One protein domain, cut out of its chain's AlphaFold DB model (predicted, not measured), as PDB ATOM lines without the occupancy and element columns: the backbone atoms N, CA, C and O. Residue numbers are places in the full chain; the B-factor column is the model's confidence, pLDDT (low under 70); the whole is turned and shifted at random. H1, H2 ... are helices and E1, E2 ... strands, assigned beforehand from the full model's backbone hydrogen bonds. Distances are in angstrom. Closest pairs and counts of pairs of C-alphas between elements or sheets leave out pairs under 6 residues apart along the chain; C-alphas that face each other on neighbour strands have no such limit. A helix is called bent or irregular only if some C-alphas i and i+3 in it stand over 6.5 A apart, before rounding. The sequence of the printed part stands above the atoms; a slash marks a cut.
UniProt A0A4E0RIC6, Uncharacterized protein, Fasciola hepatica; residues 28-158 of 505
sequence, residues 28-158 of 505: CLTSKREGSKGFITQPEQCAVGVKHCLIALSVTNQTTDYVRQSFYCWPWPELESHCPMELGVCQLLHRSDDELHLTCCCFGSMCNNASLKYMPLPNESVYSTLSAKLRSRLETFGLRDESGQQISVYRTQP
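What this domain is: This is residues 28 to 158 of the 505 residues of an uncharacterized protein of Fasciola hepatica (UniProt A0A4E0RIC6). A strongly twisted wall of five strands, E4, E3, E6, E5 and E7, has a two-stranded hairpin, E1 and E2, packed by E1 on its edge strand E4. The short helices H1 and H3 are on the same face of the wall, H3 crossing over E5 and H1 beside the strands, while the small helix H2 is far from the middle and an unnamed tail, residues 140 to 158, follows H3. The 131 printed residues include three named helices and seven named strands, in the order E1 E2 E3 E4 H1 E5 E6 E7 H2 H3; the larger sheet is mixed. The class is mixed, helices and strands, with 64 residues, under half, in named elements. The whole is compact, with a radius of gyration of the C-alphas of 14.0 A, and spans 41 by 36 by 30 A.

Where its parts are: E1 is residues 28 to 33, from C-alpha 28 at (162.644, 136.549, 98.279), and E2 is residues 39 to 45. E3, residues 52 to 59, is 22.4 A long; E4, residues 66 to 73, is 19.1 A long and bends by 67 degrees at residue 69. H1 is residues 77 to 82 and irregular: C-alphas 78 and 81 are 7.9 A apart. E5 is residues 89 to 95; E6, residues 101 to 107, is 20.8 A long; E7 is residues 117 to 119. H2 is residues 124 to 127, and H3, residues 132 to 139, ends with C-alpha 139 at (157.447, 156.854, 95.903).

How they stand to each other: E3 and E4, a hairpin, are antiparallel at 152 degrees, with N 54 and O 72 2.8 A apart, within hydrogen-bond range. E3 and E6 are antiparallel, with N 57 and O 102 at 2.8 A. The hairpin E5 and E6 has N 93 and O 103 at 2.9 A. E5 and E7 are parallel at 44 degrees, with N 90 and O 117 at 2.9 A. The hairpin E1 and E2 is antiparallel at 141 degrees, with N 30 and O 42 at 2.8 A. The closest C-alphas of E1 and E4, those of Thr 30 and Tyr 72, are 4.5 A apart. H3 is on the five-stranded sheet at a height of 9.7 A, over E5 and across the strands at 82 degrees on the local plane; the closest C-alphas of H3 and E5, those of Leu 138 and His 94, are 6.3 A apart. H1 is on the same face at a height of 7.6 A, over none of the strands, but only just: 2 of its C-alphas fall on E6. H2 is not on the sheet. Each O i to N i+4 pair of H3 is within hydrogen-bond range; H1 has 0 of 2 such pairs but 2 of 3 O i to N i+3 pairs, and H2 is too short for an O i to N i+4 pair.

The domain as a whole: The two C-alphas farthest apart, those of Lys 37 and Ser 125, are 41.8 A apart. The printed part has no cut, and no link between named elements is long. Mean pLDDT of the printed part is 76.4; residues 35 to 39, 61 to 64, 123 to 134, 136 and 139 to 158 are under 70.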
ATOM      1  N   CYS A  28     162.890 135.710  99.452       95.25
ATOM      2  CA  CYS A  28     162.644 136.549  98.279       95.25
ATOM      3  C   CYS A  28     163.957 136.807  97.545       95.25
ATOM      4  O   CYS A  28     165.030 136.831  98.155       95.25
ATOM      5  N   LEU A  29     163.884 137.074  96.240       94.00
ATOM      6  CA  LEU A  29     165.009 137.673  95.535       94.00
ATOM      7  C   LEU A  29     165.221 139.091  96.086       94.00
ATOM      8  O   LEU A  29     164.252 139.827  96.283       94.00
ATOM      9  N   THR A  30     166.471 139.473  96.344       90.62
ATOM     10  CA  THR A  30     166.837 140.802  96.848       90.62
ATOM     11  C   THR A  30     167.964 141.435  96.045       90.62
ATOM     12  O   THR A  30     168.957 140.779  95.728       90.62
ATOM     13  N   SER A  31     167.820 142.720  95.725       87.69
ATOM     14  CA  SER A  31     168.838 143.524  95.048       87.69
ATOM     15  C   SER A  31     169.791 144.162  96.057       87.69
ATOM     16  O   SER A  31     169.375 144.964  96.896       87.69
ATOM     17  N   LYS A  32     171.086 143.853  95.945       81.38
ATOM     18  CA  LYS A  32     172.157 144.436  96.770       81.38
ATOM     19  C   LYS A  32     173.196 145.106  95.886       81.38
ATOM     20  O   LYS A  32     173.602 144.550  94.872       81.38
ATOM     21  N   ARG A  33     173.623 146.308  96.273       71.94
ATOM     22  CA  ARG A  33     174.632 147.089  95.548       71.94
ATOM     23  C   ARG A  33     176.026 146.517  95.808       71.94
ATOM     24  O   ARG A  33     176.441 146.450  96.963       71.94
ATOM     25  N   GLU A  34     176.755 146.157  94.754       73.94
ATOM     26  CA  GLU A  34     178.145 145.693  94.849       73.94
ATOM     27  C   GLU A  34     179.103 146.802  94.395       73.94
ATOM     28  O   GLU A  34     179.464 146.932  93.223       73.94
ATOM     29  N   GLY A  35     179.487 147.650  95.353       65.31
ATOM     30  CA  GLY A  35     180.396 148.773  95.117       65.31
ATOM     31  C   GLY A  35     179.926 149.682  93.977       65.31
ATOM     32  O   GLY A  35     178.797 150.176  93.988       65.31
ATOM     33  N   SER A  36     180.807 149.895  92.999       55.62
ATOM     34  CA  SER A  36     180.556 150.652  91.767       55.62
ATOM     35  C   SER A  36     180.174 149.780  90.560       55.62
ATOM     36  O   SER A  36     179.954 150.323  89.483       55.62
ATOM     37  N   LYS A  37     180.104 148.446  90.702       52.22
ATOM     38  CA  LYS A  37     179.891 147.516  89.574       52.22
ATOM     39  C   LYS A  37     178.421 147.215  89.264       52.22
ATOM     40  O   LYS A  37     178.141 146.579  88.253       52.22
ATOM     41  N   GLY A  38     177.490 147.680  90.100       62.28
ATOM     42  CA  GLY A  38     176.047 147.567  89.881       62.28
ATOM     43  C   GLY A  38     175.318 146.911  91.052       62.28
ATOM     44  O   GLY A  38     175.643 147.154  92.219       62.28
ATOM     45  N   PHE A  39     174.316 146.087  90.739       69.25
ATOM     46  CA  PHE A  39     173.530 145.335  91.718       69.25
ATOM     47  C   PHE A  39     173.585 143.840  91.416       69.25
ATOM     48  O   PHE A  39     173.327 143.435  90.286       69.25
ATOM     49  N   ILE A  40     173.819 143.028  92.446       80.94
ATOM     50  CA  ILE A  40     173.574 141.585  92.401       80.94
ATOM     51  C   ILE A  40     172.138 141.336  92.865       80.94
ATOM     52  O   ILE A  40     171.671 141.959  93.826       80.94
ATOM     53  N   THR A  41     171.448 140.394  92.232       86.94
ATOM     54  CA  THR A  41     170.241 139.770  92.778       86.94
ATOM     55  C   THR A  41     170.601 138.454  93.461       86.94
ATOM     56  O   THR A  41     171.248 137.591  92.876       86.94
ATOM     57  N   GLN A  42     170.190 138.286  94.716       89.50
ATOM     58  CA  GLN A  42     170.403 137.047  95.472       89.50
ATOM     59  C   GLN A  42     169.185 136.712  96.344       89.50
ATOM     60  O   GLN A  42     168.506 137.637  96.800       89.50
ATOM     61  N   PRO A  43     168.914 135.432  96.645       92.69
ATOM     62  CA  PRO A  43     167.955 135.078  97.684       92.69
ATOM     63  C   PRO A  43     168.333 135.706  99.036       92.69
ATOM     64  O   PRO A  43     169.512 135.783  99.401       92.69
ATOM     65  N   GLU A  44     167.330 136.150  99.787       92.38
ATOM     66  CA  GLU A  44     167.420 136.530 101.199       92.38
ATOM     67  C   GLU A  44     166.227 135.923 101.941       92.38
ATOM     68  O   GLU A  44     165.106 135.911 101.428       92.38
ATOM     69  N   GLN A  45     166.480 135.402 103.140       93.31
ATOM     70  CA  GLN A  45     165.434 134.944 104.045       93.31
ATOM     71  C   GLN A  45     164.734 136.168 104.643       93.31
ATOM     72  O   GLN A  45     165.390 137.029 105.232       93.31
ATOM     73  N   CYS A  46     163.417 136.256 104.492       91.38
ATOM     74  CA  CYS A  46     162.649 137.379 105.014       91.38
ATOM     75  C   CYS A  46     162.430 137.264 106.531       91.38
ATOM     76  O   CYS A  46     162.710 136.238 107.153       91.38
ATOM     77  N   ALA A  47     161.941 138.337 107.159       89.12
ATOM     78  CA  ALA A  47     161.589 138.298 108.577       89.12
ATOM     79  C   ALA A  47     160.404 137.345 108.830       89.12
ATOM     80  O   ALA A  47     159.522 137.200 107.985       89.12
ATOM     81  N   VAL A  48     160.369 136.719 110.010       85.81
ATOM     82  CA  VAL A  48     159.292 135.794 110.408       85.81
ATOM     83  C   VAL A  48     157.928 136.482 110.293       85.81
ATOM     84  O   VAL A  48     157.750 137.588 110.804       85.81
ATOM     85  N   GLY A  49     156.973 135.826 109.629       85.50
ATOM     86  CA  GLY A  49     155.631 136.363 109.381       85.50
ATOM     87  C   GLY A  49     155.482 137.221 108.116       85.50
ATOM     88  O   GLY A  49     154.348 137.507 107.734       85.50
ATOM     89  N   VAL A  50     156.574 137.585 107.431       90.69
ATOM     90  CA  VAL A  50     156.511 138.163 106.077       90.69
ATOM     91  C   VAL A  50     156.147 137.058 105.084       90.69
ATOM     92  O   VAL A  50     156.840 136.046 105.022       90.69
ATOM     93  N   LYS A  51     155.084 137.264 104.293       93.50
ATOM     94  CA  LYS A  51     154.579 136.290 103.299       93.50
ATOM     95  C   LYS A  51     154.631 136.785 101.851       93.50
ATOM     96  O   LYS A  51     154.201 136.084 100.935       93.50
ATOM     97  N   HIS A  52     155.168 137.985 101.636       94.75
ATOM     98  CA  HIS A  52     155.171 138.661 100.341       94.75
ATOM     99  C   HIS A  52     156.573 139.099  99.925       94.75
ATOM    100  O   HIS A  52     157.414 139.455 100.758       94.75
ATOM    101  N   CYS A  53     156.794 139.137  98.615       94.88
ATOM    102  CA  CYS A  53     157.950 139.785  98.009       94.88
ATOM    103  C   CYS A  53     157.529 141.071  97.291       94.88
ATOM    104  O   CYS A  53     156.382 141.228  96.874       94.88
ATOM    105  N   LEU A  54     158.489 141.975  97.124       93.25
ATOM    106  CA  LEU A  54     158.334 143.300  96.535       93.25
ATOM    107  C   LEU A  54     159.203 143.425  95.279       93.25
ATOM    108  O   LEU A  54     160.325 142.903  95.227       93.25
ATOM    109  N   ILE A  55     158.675 144.123  94.276       92.44
ATOM    110  CA  ILE A  55     159.330 144.420  93.001       92.44
ATOM    111  C   ILE A  55     159.167 145.909  92.704       92.44
ATOM    112  O   ILE A  55     158.048 146.422  92.751       92.44
ATOM    113  N   ALA A  56     160.262 146.586  92.366       89.25
ATOM    114  CA  ALA A  56     160.216 147.865  91.669       89.25
ATOM    115  C   ALA A  56     160.350 147.622  90.160       89.25
ATOM    116  O   ALA A  56     161.184 146.831  89.707       89.25
ATOM    117  N   LEU A  57     159.516 148.307  89.393       88.75
ATOM    118  CA  LEU A  57     159.373 148.198  87.950       88.75
ATOM    119  C   LEU A  57     159.623 149.577  87.329       88.75
ATOM    120  O   LEU A  57     159.277 150.593  87.932       88.75
ATOM    121  N   SER A  58     160.159 149.608  86.114       85.81
ATOM    122  CA  SER A  58     160.149 150.798  85.258       85.81
ATOM    123  C   SER A  58     159.306 150.550  84.012       85.81
ATOM    124  O   SER A  58     159.377 149.468  83.421       85.81
ATOM    125  N   VAL A  59     158.563 151.567  83.592       82.44
ATOM    126  CA  VAL A  59     157.835 151.624  82.325       82.44
ATOM    127  C   VAL A  59     158.761 152.193  81.253       82.44
ATOM    128  O   VAL A  59     159.353 153.255  81.434       82.44
ATOM    129  N   THR A  60     158.885 151.506  80.121       70.50
ATOM    130  CA  THR A  60     159.539 152.047  78.921       70.50
ATOM    131  C   THR A  60     158.489 152.632  77.985       70.50
ATOM    132  O   THR A  60     157.596 151.906  77.564       70.50
ATOM    133  N   ASN A  61     158.627 153.907  77.596       60.38
ATOM    134  CA  ASN A  61     157.654 154.711  76.817       60.38
ATOM    135  C   ASN A  61     157.262 154.179  75.411       60.38
ATOM    136  O   ASN A  61     156.687 154.917  74.614       60.38
ATOM    137  N   GLN A  62     157.604 152.938  75.067       54.94
ATOM    138  CA  GLN A  62     157.369 152.313  73.761       54.94
ATOM    139  C   GLN A  62     156.635 150.962  73.850       54.94
ATOM    140  O   GLN A  62     156.174 150.471  72.822       54.94
ATOM    141  N   THR A  63     156.476 150.369  75.042       55.09
ATOM    142  CA  THR A  63     155.695 149.134  75.244       55.09
ATOM    143  C   THR A  63     154.970 149.134  76.592       55.09
ATOM    144  O   THR A  63     155.317 149.872  77.509       55.09
ATOM    145  N   THR A  64     153.967 148.268  76.742       60.06
ATOM    146  CA  THR A  64     153.289 148.003  78.026       60.06
ATOM    147  C   THR A  64     154.086 147.070  78.952       60.06
ATOM    148  O   THR A  64     153.529 146.534  79.911       60.06
ATOM    149  N   ASP A  65     155.366 146.821  78.658       70.75
ATOM    150  CA  ASP A  65     156.166 145.809  79.341       70.75
ATOM    151  C   ASP A  65     156.907 146.394  80.545       70.75
ATOM    152  O   ASP A  65     157.704 147.325  80.440       70.75
ATOM    153  N   TYR A  66     156.668 145.808  81.716       82.81
ATOM    154  CA  TYR A  66     157.295 146.242  82.958       82.81
ATOM    155  C   TYR A  66     158.693 145.636  83.123       82.81
ATOM    156  O   TYR A  66     158.843 144.459  83.472       82.81
ATOM    157  N   VAL A  67     159.728 146.456  82.940       85.88
ATOM    158  CA  VAL A  67     161.120 146.058  83.190       85.88
ATOM    159  C   VAL A  67     161.364 146.018  84.700       85.88
ATOM    160  O   VAL A  67     161.206 147.022  85.396       85.88
ATOM    161  N   ARG A  68     161.757 144.856  85.236       86.31
ATOM    162  CA  ARG A  68     162.029 144.691  86.675       86.31
ATOM    163  C   ARG A  68     163.362 145.340  87.044       86.31
ATOM    164  O   ARG A  68     164.418 144.876  86.624       86.31
ATOM    165  N   GLN A  69     163.311 146.391  87.858       83.94
ATOM    166  CA  GLN A  69     164.486 147.152  88.279       83.94
ATOM    167  C   GLN A  69     165.143 146.533  89.517       83.94
ATOM    168  O   GLN A  69     166.338 146.221  89.501       83.94
ATOM    169  N   SER A  70     164.381 146.351  90.597       87.06
ATOM    170  CA  SER A  70     164.913 145.891  91.884       87.06
ATOM    171  C   SER A  70     163.910 145.045  92.674       87.06
ATOM    172  O   SER A  70     162.702 145.089  92.444       87.06
ATOM    173  N   PHE A  71     164.432 144.219  93.580       91.25
ATOM    174  CA  PHE A  71     163.706 143.139  94.253       91.25
ATOM    175  C   PHE A  71     163.961 143.188  95.761       91.25
ATOM    176  O   PHE A  71     165.103 143.424  96.157       91.25
ATOM    177  N   TYR A  72     162.945 142.948  96.600       91.38
ATOM    178  CA  TYR A  72     163.071 142.965  98.069       91.38
ATOM    179  C   TYR A  72     162.101 141.995  98.769       91.38
ATOM    180  O   TYR A  72     161.076 141.609  98.208       91.38
ATOM    181  N   CYS A  73     162.386 141.645 100.030       92.88
ATOM    182  CA  CYS A  73     161.356 141.175 100.967       92.88
ATOM    183  C   CYS A  73     160.359 142.309 101.258       92.88
ATOM    184  O   CYS A  73     160.757 143.474 101.323       92.88
ATOM    185  N   TRP A  74     159.086 141.982 101.481       91.50
ATOM    186  CA  TRP A  74     158.058 142.967 101.821       91.50
ATOM    187  C   TRP A  74     158.293 143.620 103.205       91.50
ATOM    188  O   TRP A  74     158.387 142.898 104.200       91.50
ATOM    189  N   PRO A  75     158.387 144.967 103.308       85.75
ATOM    190  CA  PRO A  75     158.756 145.659 104.548       85.75
ATOM    191  C   PRO A  75     157.583 146.354 105.273       85.75
ATOM    192  O   PRO A  75     157.824 147.067 106.250       85.75
ATOM    193  N   TRP A  76     156.341 146.196 104.796       83.81
ATOM    194  CA  TRP A  76     155.160 146.940 105.261       83.81
ATOM    195  C   TRP A  76     154.043 146.007 105.770       83.81
ATOM    196  O   TRP A  76     153.051 145.805 105.066       83.81
ATOM    197  N   PRO A  77     154.148 145.421 106.980       81.81
ATOM    198  CA  PRO A  77     153.049 144.639 107.560       81.81
ATOM    199  C   PRO A  77     151.736 145.441 107.654       81.81
ATOM    200  O   PRO A  77     150.660 144.868 107.528       81.81
ATOM    201  N   GLU A  78     151.810 146.771 107.776       79.25
ATOM    202  CA  GLU A  78     150.656 147.678 107.723       79.25
ATOM    203  C   GLU A  78     149.884 147.668 106.384       79.25
ATOM    204  O   GLU A  78     148.769 148.184 106.326       79.25
ATOM    205  N   LEU A  79     150.450 147.080 105.322       76.88
ATOM    206  CA  LEU A  79     149.861 146.979 103.982       76.88
ATOM    207  C   LEU A  79     149.688 145.535 103.479       76.88
ATOM    208  O   LEU A  79     149.343 145.356 102.315       76.88
ATOM    209  N   GLU A  80     149.879 144.505 104.313       82.75
ATOM    210  CA  GLU A  80     149.738 143.096 103.885       82.75
ATOM    211  C   GLU A  80     148.374 142.819 103.208       82.75
ATOM    212  O   GLU A  80     148.297 142.082 102.230       82.75
ATOM    213  N   SER A  81     147.311 143.499 103.654       84.56
ATOM    214  CA  SER A  81     145.951 143.426 103.096       84.56
ATOM    215  C   SER A  81     145.771 144.005 101.685       84.56
ATOM    216  O   SER A  81     144.732 143.771 101.073       84.56
ATOM    217  N   HIS A  82     146.738 144.773 101.177       84.00
ATOM    218  CA  HIS A  82     146.721 145.345  99.823       84.00
ATOM    219  C   HIS A  82     147.501 144.477  98.822       84.00
ATOM    220  O   HIS A  82     147.496 144.753  97.622       84.00
ATOM    221  N   CYS A  83     148.166 143.427  99.307       89.69
ATOM    222  CA  CYS A  83     148.861 142.450  98.490       89.69
ATOM    223  C   CYS A  83     147.960 141.253  98.157       89.69
ATOM    224  O   CYS A  83     147.063 140.916  98.934       89.69
ATOM    225  N   PRO A  84     148.179 140.581  97.011       92.44
ATOM    226  CA  PRO A  84     147.417 139.391  96.673       92.44
ATOM    227  C   PRO A  84     147.768 138.264  97.650       92.44
ATOM    228  O   PRO A  84     148.842 138.260  98.247       92.44
ATOM    229  N   MET A  85     146.886 137.273  97.765       92.31
ATOM    230  CA  MET A  85     147.191 135.964  98.371       92.31
ATOM    231  C   MET A  85     147.229 134.850  97.304       92.31
ATOM    232  O   MET A  85     147.367 133.672  97.620       92.31
ATOM    233  N   GLU A  86     147.085 135.224  96.028       92.19
ATOM    234  CA  GLU A  86     147.133 134.335  94.870       92.19
ATOM    235  C   GLU A  86     148.574 134.231  94.340       92.19
ATOM    236  O   GLU A  86     149.272 135.236  94.176       92.19
ATOM    237  N   LEU A  87     149.026 133.004  94.073       90.56
ATOM    238  CA  LEU A  87     150.345 132.738  93.498       90.56
ATOM    239  C   LEU A  87     150.387 133.158  92.021       90.56
ATOM    240  O   LEU A  87     149.409 133.017  91.294       90.56
ATOM    241  N   GLY A  88     151.537 133.650  91.555       90.12
ATOM    242  CA  GLY A  88     151.707 134.087  90.162       90.12
ATOM    243  C   GLY A  88     151.147 135.483  89.846       90.12
ATOM    244  O   GLY A  88     151.271 135.946  88.713       90.12
ATOM    245  N   VAL A  89     150.574 136.182  90.830       93.50
ATOM    246  CA  VAL A  89     150.014 137.534  90.685       93.50
ATOM    247  C   VAL A  89     150.912 138.570  91.366       93.50
ATOM    248  O   VAL A  89     151.420 138.329  92.460       93.50
ATOM    249  N   CYS A  90     151.087 139.740  90.741       93.19
ATOM    250  CA  CYS A  90     151.648 140.929  91.388       93.19
ATOM    251  C   CYS A  90     150.618 142.066  91.366       93.19
ATOM    252  O   CYS A  90     150.212 142.501  90.288       93.19
ATOM    253  N   GLN A  91     150.204 142.569  92.528       92.06
ATOM    254  CA  GLN A  91     149.331 143.744  92.605       92.06
ATOM    255  C   GLN A  91     150.184 145.008  92.522       92.06
ATOM    256  O   GLN A  91     151.086 145.173  93.344       92.06
ATOM    257  N   LEU A  92     149.920 145.892  91.554       90.19
ATOM    258  CA  LEU A  92     150.524 147.228  91.533       90.19
ATOM    259  C   LEU A  92     149.988 148.043  92.723       90.19
ATOM    260  O   LEU A  92     148.777 148.113  92.940       90.19
ATOM    261  N   LEU A  93     150.899 148.632  93.495       86.00
ATOM    262  CA  LEU A  93     150.635 149.335  94.760       86.00
ATOM    263  C   LEU A  93     150.885 150.834  94.673       86.00
ATOM    264  O   LEU A  93     150.262 151.617  95.385       86.00
ATOM    265  N   HIS A  94     151.879 151.208  93.873       83.81
ATOM    266  CA  HIS A  94     152.327 152.576  93.739       83.81
ATOM    267  C   HIS A  94     152.788 152.860  92.313       83.81
ATOM    268  O   HIS A  94     153.349 151.976  91.664       83.81
ATOM    269  N   ARG A  95     152.598 154.112  91.895       83.06
ATOM    270  CA  ARG A  95     153.150 154.755  90.709       83.06
ATOM    271  C   ARG A  95     153.656 156.125  91.129       83.06
ATOM    272  O   ARG A  95     152.896 156.855  91.765       83.06
ATOM    273  N   SER A  96     154.906 156.415  90.802       78.12
ATOM    274  CA  SER A  96     155.573 157.678  91.108       78.12
ATOM    275  C   SER A  96     155.028 158.832  90.269       78.12
ATOM    276  O   SER A  96     154.450 158.622  89.202       78.12
ATOM    277  N   ASP A  97     155.268 160.058  90.735       74.62
ATOM    278  CA  ASP A  97     154.827 161.294  90.072       74.62
ATOM    279  C   ASP A  97     155.484 161.519  88.692       74.62
ATOM    280  O   ASP A  97     154.969 162.287  87.884       74.62
ATOM    281  N   ASP A  98     156.601 160.839  88.400       71.62
ATOM    282  CA  ASP A  98     157.234 160.810  87.071       71.62
ATOM    283  C   ASP A  98     156.539 159.849  86.083       71.62
ATOM    284  O   ASP A  98     156.919 159.789  84.919       71.62
ATOM    285  N   GLU A  99     155.552 159.070  86.543       74.50
ATOM    286  CA  GLU A  99     154.879 157.959  85.850       74.50
ATOM    287  C   GLU A  99     155.767 156.790  85.364       74.50
ATOM    288  O   GLU A  99     155.226 155.729  85.008       74.50
ATOM    289  N   LEU A 100     157.094 156.946  85.387       77.50
ATOM    290  CA  LEU A 100     158.094 155.991  84.902       77.50
ATOM    291  C   LEU A 100     158.278 154.798  85.839       77.50
ATOM    292  O   LEU A 100     158.639 153.719  85.367       77.50
ATOM    293  N   HIS A 101     158.043 154.958  87.143       81.81
ATOM    294  CA  HIS A 101     158.285 153.904  88.126       81.81
ATOM    295  C   HIS A 101     157.004 153.396  88.796       81.81
ATOM    296  O   HIS A 101     156.046 154.119  89.066       81.81
ATOM    297  N   LEU A 102     156.995 152.093  89.069       87.31
ATOM    298  CA  LEU A 102     155.893 151.370  89.694       87.31
ATOM    299  C   LEU A 102     156.446 150.420  90.761       87.31
ATOM    300  O   LEU A 102     157.540 149.879  90.607       87.31
ATOM    301  N   THR A 103     155.675 150.137  91.812       89.31
ATOM    302  CA  THR A 103     155.980 149.015  92.720       89.31
ATOM    303  C   THR A 103     154.818 148.034  92.799       89.31
ATOM    304  O   THR A 103     153.649 148.428  92.749       89.31
ATOM    305  N   CYS A 104     155.133 146.740  92.895       91.38
ATOM    306  CA  CYS A 104     154.151 145.669  93.043       91.38
ATOM    307  C   CYS A 104     154.586 144.640  94.089       91.38
ATOM    308  O   CYS A 104     155.783 144.415  94.289       91.38
ATOM    309  N   CYS A 105     153.617 143.989  94.734       93.75
ATOM    310  CA  CYS A 105     153.870 142.857  95.625       93.75
ATOM    311  C   CYS A 105     153.189 141.573  95.145       93.75
ATOM    312  O   CYS A 105     152.091 141.602  94.585       93.75
ATOM    313  N   CYS A 106     153.845 140.445  95.408       95.19
ATOM    314  CA  CYS A 106     153.356 139.093  95.143       95.19
ATOM    315  C   CYS A 106     153.439 138.231  96.411       95.19
ATOM    316  O   CYS A 106     154.197 138.549  97.330       95.19
ATOM    317  N   PHE A 107     152.662 137.150  96.462       94.88
ATOM    318  CA  PHE A 107     152.610 136.215  97.592       94.88
ATOM    319  C   PHE A 107     153.522 134.999  97.394       94.88
ATOM    320  O   PHE A 107     153.630 134.475  96.283       94.88
ATOM    321  N   GLY A 108     154.106 134.509  98.489       93.50
ATOM    322  CA  GLY A 108     154.842 133.248  98.546       93.50
ATOM    323  C   GLY A 108     156.345 133.352  98.265       93.50
ATOM    324  O   GLY A 108     156.860 134.340  97.739       93.50
ATOM    325  N   SER A 109     157.064 132.289  98.634       93.69
ATOM    326  CA  SER A 109     158.526 132.214  98.522       93.69
ATOM    327  C   SER A 109     159.005 132.332  97.073       93.69
ATOM    328  O   SER A 109     158.502 131.659  96.176       93.69
ATOM    329  N   MET A 110     159.992 133.204  96.849       94.19
ATOM    330  CA  MET A 110     160.617 133.522  95.560       94.19
ATOM    331  C   MET A 110     159.648 133.983  94.455       94.19
ATOM    332  O   MET A 110     160.036 134.015  93.285       94.19
ATOM    333  N   CYS A 111     158.425 134.418  94.793       94.88
ATOM    334  CA  CYS A 111     157.429 134.846  93.802       94.88
ATOM    335  C   CYS A 111     157.948 135.968  92.888       94.88
ATOM    336  O   CYS A 111     157.648 135.988  91.696       94.88
ATOM    337  N   ASN A 112     158.805 136.856  93.406       94.00
ATOM    338  CA  ASN A 112     159.375 137.957  92.633       94.00
ATOM    339  C   ASN A 112     160.410 137.527  91.574       94.00
ATOM    340  O   ASN A 112     160.746 138.326  90.699       94.00
ATOM    341  N   ASN A 113     160.861 136.270  91.594       91.81
ATOM    342  CA  ASN A 113     161.698 135.672  90.551       91.81
ATOM    343  C   ASN A 113     160.883 134.934  89.465       91.81
ATOM    344  O   ASN A 113     161.425 134.606  88.415       91.81
ATOM    345  N   ALA A 114     159.589 134.675  89.684       86.12
ATOM    346  CA  ALA A 114     158.729 133.972  88.729       86.12
ATOM    347  C   ALA A 114     158.193 134.900  87.621       86.12
ATOM    348  O   ALA A 114     158.199 136.128  87.756       86.12
ATOM    349  N   SER A 115     157.659 134.332  86.537       85.88
ATOM    350  CA  SER A 115     156.753 135.062  85.639       85.88
ATOM    351  C   SER A 115     155.476 135.425  86.401       85.88
ATOM    352  O   SER A 115     154.912 134.572  87.083       85.88
ATOM    353  N   LEU A 116     155.034 136.684  86.319       87.94
ATOM    354  CA  LEU A 116     153.902 137.197  87.099       87.94
ATOM    355  C   LEU A 116     152.896 137.921  86.206       87.94
ATOM    356  O   LEU A 116     153.286 138.696  85.333       87.94
ATOM    357  N   LYS A 117     151.608 137.730  86.491       90.75
ATOM    358  CA  LYS A 117     150.527 138.576  85.984       90.75
ATOM    359  C   LYS A 117     150.444 139.835  86.845       90.75
ATOM    360  O   LYS A 117     150.100 139.755  88.024       90.75
ATOM    361  N   TYR A 118     150.742 140.989  86.261       89.25
ATOM    362  CA  TYR A 118     150.556 142.277  86.926       89.25
ATOM    363  C   TYR A 118     149.075 142.672  86.874       89.25
ATOM    364  O   TYR A 118     148.480 142.708  85.796       89.25
ATOM    365  N   MET A 119     148.477 142.952  88.030       88.06
ATOM    366  CA  MET A 119     147.142 143.549  88.116       88.06
ATOM    367  C   MET A 119     147.264 145.077  88.097       88.06
ATOM    368  O   MET A 119     148.213 145.600  88.692       88.06
ATOM    369  N   PRO A 120     146.334 145.801  87.443       82.62
ATOM    370  CA  PRO A 120     146.342 147.260  87.414       82.62
ATOM    371  C   PRO A 120     146.249 147.846  88.826       82.62
ATOM    372  O   PRO A 120     145.782 147.186  89.757       82.62
ATOM    373  N   LEU A 121     146.687 149.098  88.974       79.50
ATOM    374  CA  LEU A 121     146.549 149.860  90.218       79.50
ATOM    375  C   LEU A 121     145.080 149.847  90.685       79.50
ATOM    376  O   LEU A 121     144.187 150.012  89.849       79.50
ATOM    377  N   PRO A 122     144.801 149.656  91.988       71.69
ATOM    378  CA  PRO A 122     143.440 149.756  92.489       71.69
ATOM    379  C   PRO A 122     142.954 151.205  92.350       71.69
ATOM    380  O   PRO A 122     143.735 152.138  92.535       71.69
ATOM    381  N   ASN A 123     141.667 151.385  92.032       67.69
ATOM    382  CA  ASN A 123     141.052 152.700  91.811       67.69
ATOM    383  C   ASN A 123     141.405 153.704  92.925       67.69
ATOM    384  O   ASN A 123     141.523 153.327  94.092       67.69
ATOM    385  N   GLU A 124     141.488 154.994  92.581       57.72
ATOM    386  CA  GLU A 124     141.993 156.069  93.456       57.72
ATOM    387  C   GLU A 124     141.360 156.130  94.860       57.72
ATOM    388  O   GLU A 124     142.005 156.568  95.812       57.72
ATOM    389  N   SER A 125     140.127 155.640  95.027       53.88
ATOM    390  CA  SER A 125     139.439 155.515  96.320       53.88
ATOM    391  C   SER A 125     140.115 154.566  97.325       53.88
ATOM    392  O   SER A 125     139.905 154.710  98.526       53.88
ATOM    393  N   VAL A 126     140.945 153.625  96.863       54.50
ATOM    394  CA  VAL A 126     141.819 152.767  97.694       54.50
ATOM    395  C   VAL A 126     143.187 153.431  97.925       54.50
ATOM    396  O   VAL A 126     143.928 153.084  98.838       54.50
ATOM    397  N   TYR A 127     143.527 154.424  97.109       55.25
ATOM    398  CA  TYR A 127     144.811 155.123  97.106       55.25
ATOM    399  C   TYR A 127     144.796 156.418  97.934       55.25
ATOM    400  O   TYR A 127     145.847 156.936  98.321       55.25
ATOM    401  N   SER A 128     143.604 156.956  98.204       53.59
ATOM    402  CA  SER A 128     143.358 158.097  99.091       53.59
ATOM    403  C   SER A 128     143.318 157.711 100.575       53.59
ATOM    404  O   SER A 128     143.526 158.569 101.432       53.59
ATOM    405  N   THR A 129     143.120 156.428 100.896       55.94
ATOM    406  CA  THR A 129     143.237 155.887 102.263       55.94
ATOM    407  C   THR A 129     144.687 155.566 102.653       55.94
ATOM    408  O   THR A 129     145.006 155.511 103.843       55.94
ATOM    409  N   LEU A 130     145.598 155.426 101.679       66.44
ATOM    410  CA  LEU A 130     147.040 155.372 101.922       66.44
ATOM    411  C   LEU A 130     147.525 156.716 102.483       66.44
ATOM    412  O   LEU A 130     147.543 157.727 101.784       66.44
ATOM    413  N   SER A 131     147.965 156.729 103.746       65.62
ATOM    414  CA  SER A 131     148.491 157.951 104.374       65.62
ATOM    415  C   SER A 131     149.650 158.560 103.565       65.62
ATOM    416  O   SER A 131     150.495 157.832 103.045       65.62
ATOM    417  N   ALA A 132     149.755 159.893 103.515       68.75
ATOM    418  CA  ALA A 132     150.789 160.585 102.730       68.75
ATOM    419  C   ALA A 132     152.229 160.141 103.078       68.75
ATOM    420  O   ALA A 132     153.070 159.972 102.201       68.75
ATOM    421  N   LYS A 133     152.497 159.837 104.358       69.06
ATOM    422  CA  LYS A 133     153.774 159.269 104.833       69.06
ATOM    423  C   LYS A 133     154.101 157.908 104.200       69.06
ATOM    424  O   LYS A 133     155.268 157.543 104.085       69.06
ATOM    425  N   LEU A 134     153.078 157.131 103.862       69.31
ATOM    426  CA  LEU A 134     153.191 155.794 103.294       69.31
ATOM    427  C   LEU A 134     153.301 155.845 101.768       69.31
ATOM    428  O   LEU A 134     154.125 155.120 101.221       69.31
ATOM    429  N   ARG A 135     152.584 156.773 101.113       70.00
ATOM    430  CA  ARG A 135     152.803 157.098  99.696       70.00
ATOM    431  C   ARG A 135     154.249 157.555  99.469       70.00
ATOM    432  O   ARG A 135     154.958 156.894  98.727       70.00
ATOM    433  N   SER A 136     154.758 158.486 100.281       69.75
ATOM    434  CA  SER A 136     156.163 158.932 100.216       69.75
ATOM    435  C   SER A 136     157.206 157.841 100.496       69.75
ATOM    436  O   SER A 136     158.306 157.853  99.934       69.75
ATOM    437  N   ARG A 137     156.862 156.828 101.307       70.88
ATOM    438  CA  ARG A 137     157.698 155.624 101.468       70.88
ATOM    439  C   ARG A 137     157.675 154.713 100.245       70.88
ATOM    440  O   ARG A 137     158.661 154.018 100.064       70.88
ATOM    441  N   LEU A 138     156.595 154.680  99.466       70.62
ATOM    442  CA  LEU A 138     156.478 153.894  98.233       70.62
ATOM    443  C   LEU A 138     157.109 154.626  97.037       70.62
ATOM    444  O   LEU A 138     157.883 154.005  96.316       70.62
ATOM    445  N   GLU A 139     156.854 155.933  96.896       67.06
ATOM    446  CA  GLU A 139     157.447 156.854  95.903       67.06
ATOM    447  C   GLU A 139     158.960 156.705  95.831       67.06
ATOM    448  O   GLU A 139     159.542 156.619  94.759       67.06
ATOM    449  N   THR A 140     159.614 156.641  96.988       64.44
ATOM    450  CA  THR A 140     161.074 156.618  97.067       64.44
ATOM    451  C   THR A 140     161.669 155.200  97.044       64.44
ATOM    452  O   THR A 140     162.886 155.052  96.910       64.44
ATOM    453  N   PHE A 141     160.867 154.136  97.188       65.31
ATOM    454  CA  PHE A 141     161.390 152.789  97.446       65.31
ATOM    455  C   PHE A 141     161.884 152.073  96.188       65.31
ATOM    456  O   PHE A 141     161.159 151.886  95.218       65.31
ATOM    457  N   GLY A 142     163.123 151.577  96.241       55.12
ATOM    458  CA  GLY A 142     163.706 150.760  95.171       55.12
ATOM    459  C   GLY A 142     164.098 151.536  93.907       55.12
ATOM    460  O   GLY A 142     164.731 150.935  93.034       55.12
ATOM    461  N   LEU A 143     163.782 152.837  93.838       56.62
ATOM    462  CA  LEU A 143     164.150 153.724  92.737       56.62
ATOM    463  C   LEU A 143     165.666 153.801  92.545       56.62
ATOM    464  O   LEU A 143     166.443 153.838  93.506       56.62
ATOM    465  N   ARG A 144     166.067 153.886  91.278       55.53
ATOM    466  CA  ARG A 144     167.413 154.251  90.840       55.53
ATOM    467  C   ARG A 144     167.349 155.676  90.299       55.53
ATOM    468  O   ARG A 144     166.414 155.997  89.578       55.53
ATOM    469  N   ASP A 145     168.328 156.505  90.634       49.56
ATOM    470  CA  ASP A 145     168.599 157.704  89.846       49.56
ATOM    471  C   ASP A 145     169.262 157.326  88.505       49.56
ATOM    472  O   ASP A 145     169.683 156.180  88.298       49.56
ATOM    473  N   GLU A 146     169.374 158.285  87.586       42.81
ATOM    474  CA  GLU A 146     169.945 158.075  86.246       42.81
ATOM    475  C   GLU A 146     171.426 157.646  86.265       42.81
ATOM    476  O   GLU A 146     171.919 157.084  85.290       42.81
ATOM    477  N   SER A 147     172.139 157.825  87.388       46.38
ATOM    478  CA  SER A 147     173.502 157.299  87.575       46.38
ATOM    479  C   SER A 147     173.530 155.811  87.970       46.38
ATOM    480  O   SER A 147     174.586 155.252  88.271       46.38
ATOM    481  N   GLY A 148     172.364 155.156  88.008       47.94
ATOM    482  CA  GLY A 148     172.199 153.790  88.494       47.94
ATOM    483  C   GLY A 148     172.363 153.671  90.010       47.94
ATOM    484  O   GLY A 148     172.490 152.563  90.536       47.94
ATOM    485  N   GLN A 149     172.380 154.784  90.745       43.94
ATOM    486  CA  GLN A 149     172.473 154.767  92.195       43.94
ATOM    487  C   GLN A 149     171.076 154.636  92.800       43.94
ATOM    488  O   GLN A 149     170.166 155.402  92.510       43.94
ATOM    489  N   GLN A 150     170.897 153.636  93.665       49.47
ATOM    490  CA  GLN A 150     169.642 153.485  94.392       49.47
ATOM    491  C   GLN A 150     169.443 154.689  95.317       49.47
ATOM    492  O   GLN A 150     170.292 154.947  96.177       49.47
ATOM    493  N   ILE A 151     168.302 155.367  95.179       51.66
ATOM    494  CA  ILE A 151     167.850 156.367  96.144       51.66
ATOM    495  C   ILE A 151     167.667 155.620  97.464       51.66
ATOM    496  O   ILE A 151     166.830 154.723  97.582       51.66
ATOM    497  N   SER A 152     168.525 155.916  98.440       39.12
ATOM    498  CA  SER A 152     168.694 155.089  99.633       39.12
ATOM    499  C   SER A 152     167.595 155.327 100.666       39.12
ATOM    500  O   SER A 152     167.857 155.757 101.792       39.12
ATOM    501  N   VAL A 153     166.356 154.968 100.311       42.47
ATOM    502  CA  VAL A 153     165.331 154.676 101.311       42.47
ATOM    503  C   VAL A 153     165.914 153.665 102.267       42.47
ATOM    504  O   VAL A 153     166.374 152.590 101.876       42.47
ATOM    505  N   TYR A 154     165.926 154.070 103.531       39.16
ATOM    506  CA  TYR A 154     166.427 153.294 104.641       39.16
ATOM    507  C   TYR A 154     166.006 151.838 104.494       39.16
ATOM    508  O   TYR A 154     164.816 151.519 104.523       39.16
ATOM    509  N   ARG A 155     167.002 150.947 104.447       38.03
ATOM    510  CA  ARG A 155     166.828 149.592 104.956       38.03
ATOM    511  C   ARG A 155     166.259 149.763 106.360       38.03
ATOM    512  O   ARG A 155     167.009 150.089 107.280       38.03
ATOM    513  N   THR A 156     164.952 149.571 106.523       37.72
ATOM    514  CA  THR A 156     164.287 149.495 107.825       37.72
ATOM    515  C   THR A 156     164.648 148.160 108.459       37.72
ATOM    516  O   THR A 156     163.805 147.299 108.693       37.72
ATOM    517  N   GLN A 157     165.950 148.000 108.705       34.16
ATOM    518  CA  GLN A 157     166.501 147.081 109.675       34.16
ATOM    519  C   GLN A 157     165.703 147.344 110.956       34.16
ATOM    520  O   GLN A 157     165.733 148.486 111.430       34.16
ATOM    521  N   PRO A 158     164.905 146.371 111.435       38.41
ATOM    522  CA  PRO A 158     163.948 146.611 112.506       38.41
ATOM    523  C   PRO A 158     164.715 147.177 113.691       38.41
ATOM    524  O   PRO A 158     165.723 146.590 114.093       38.41
TER     525      PRO A 158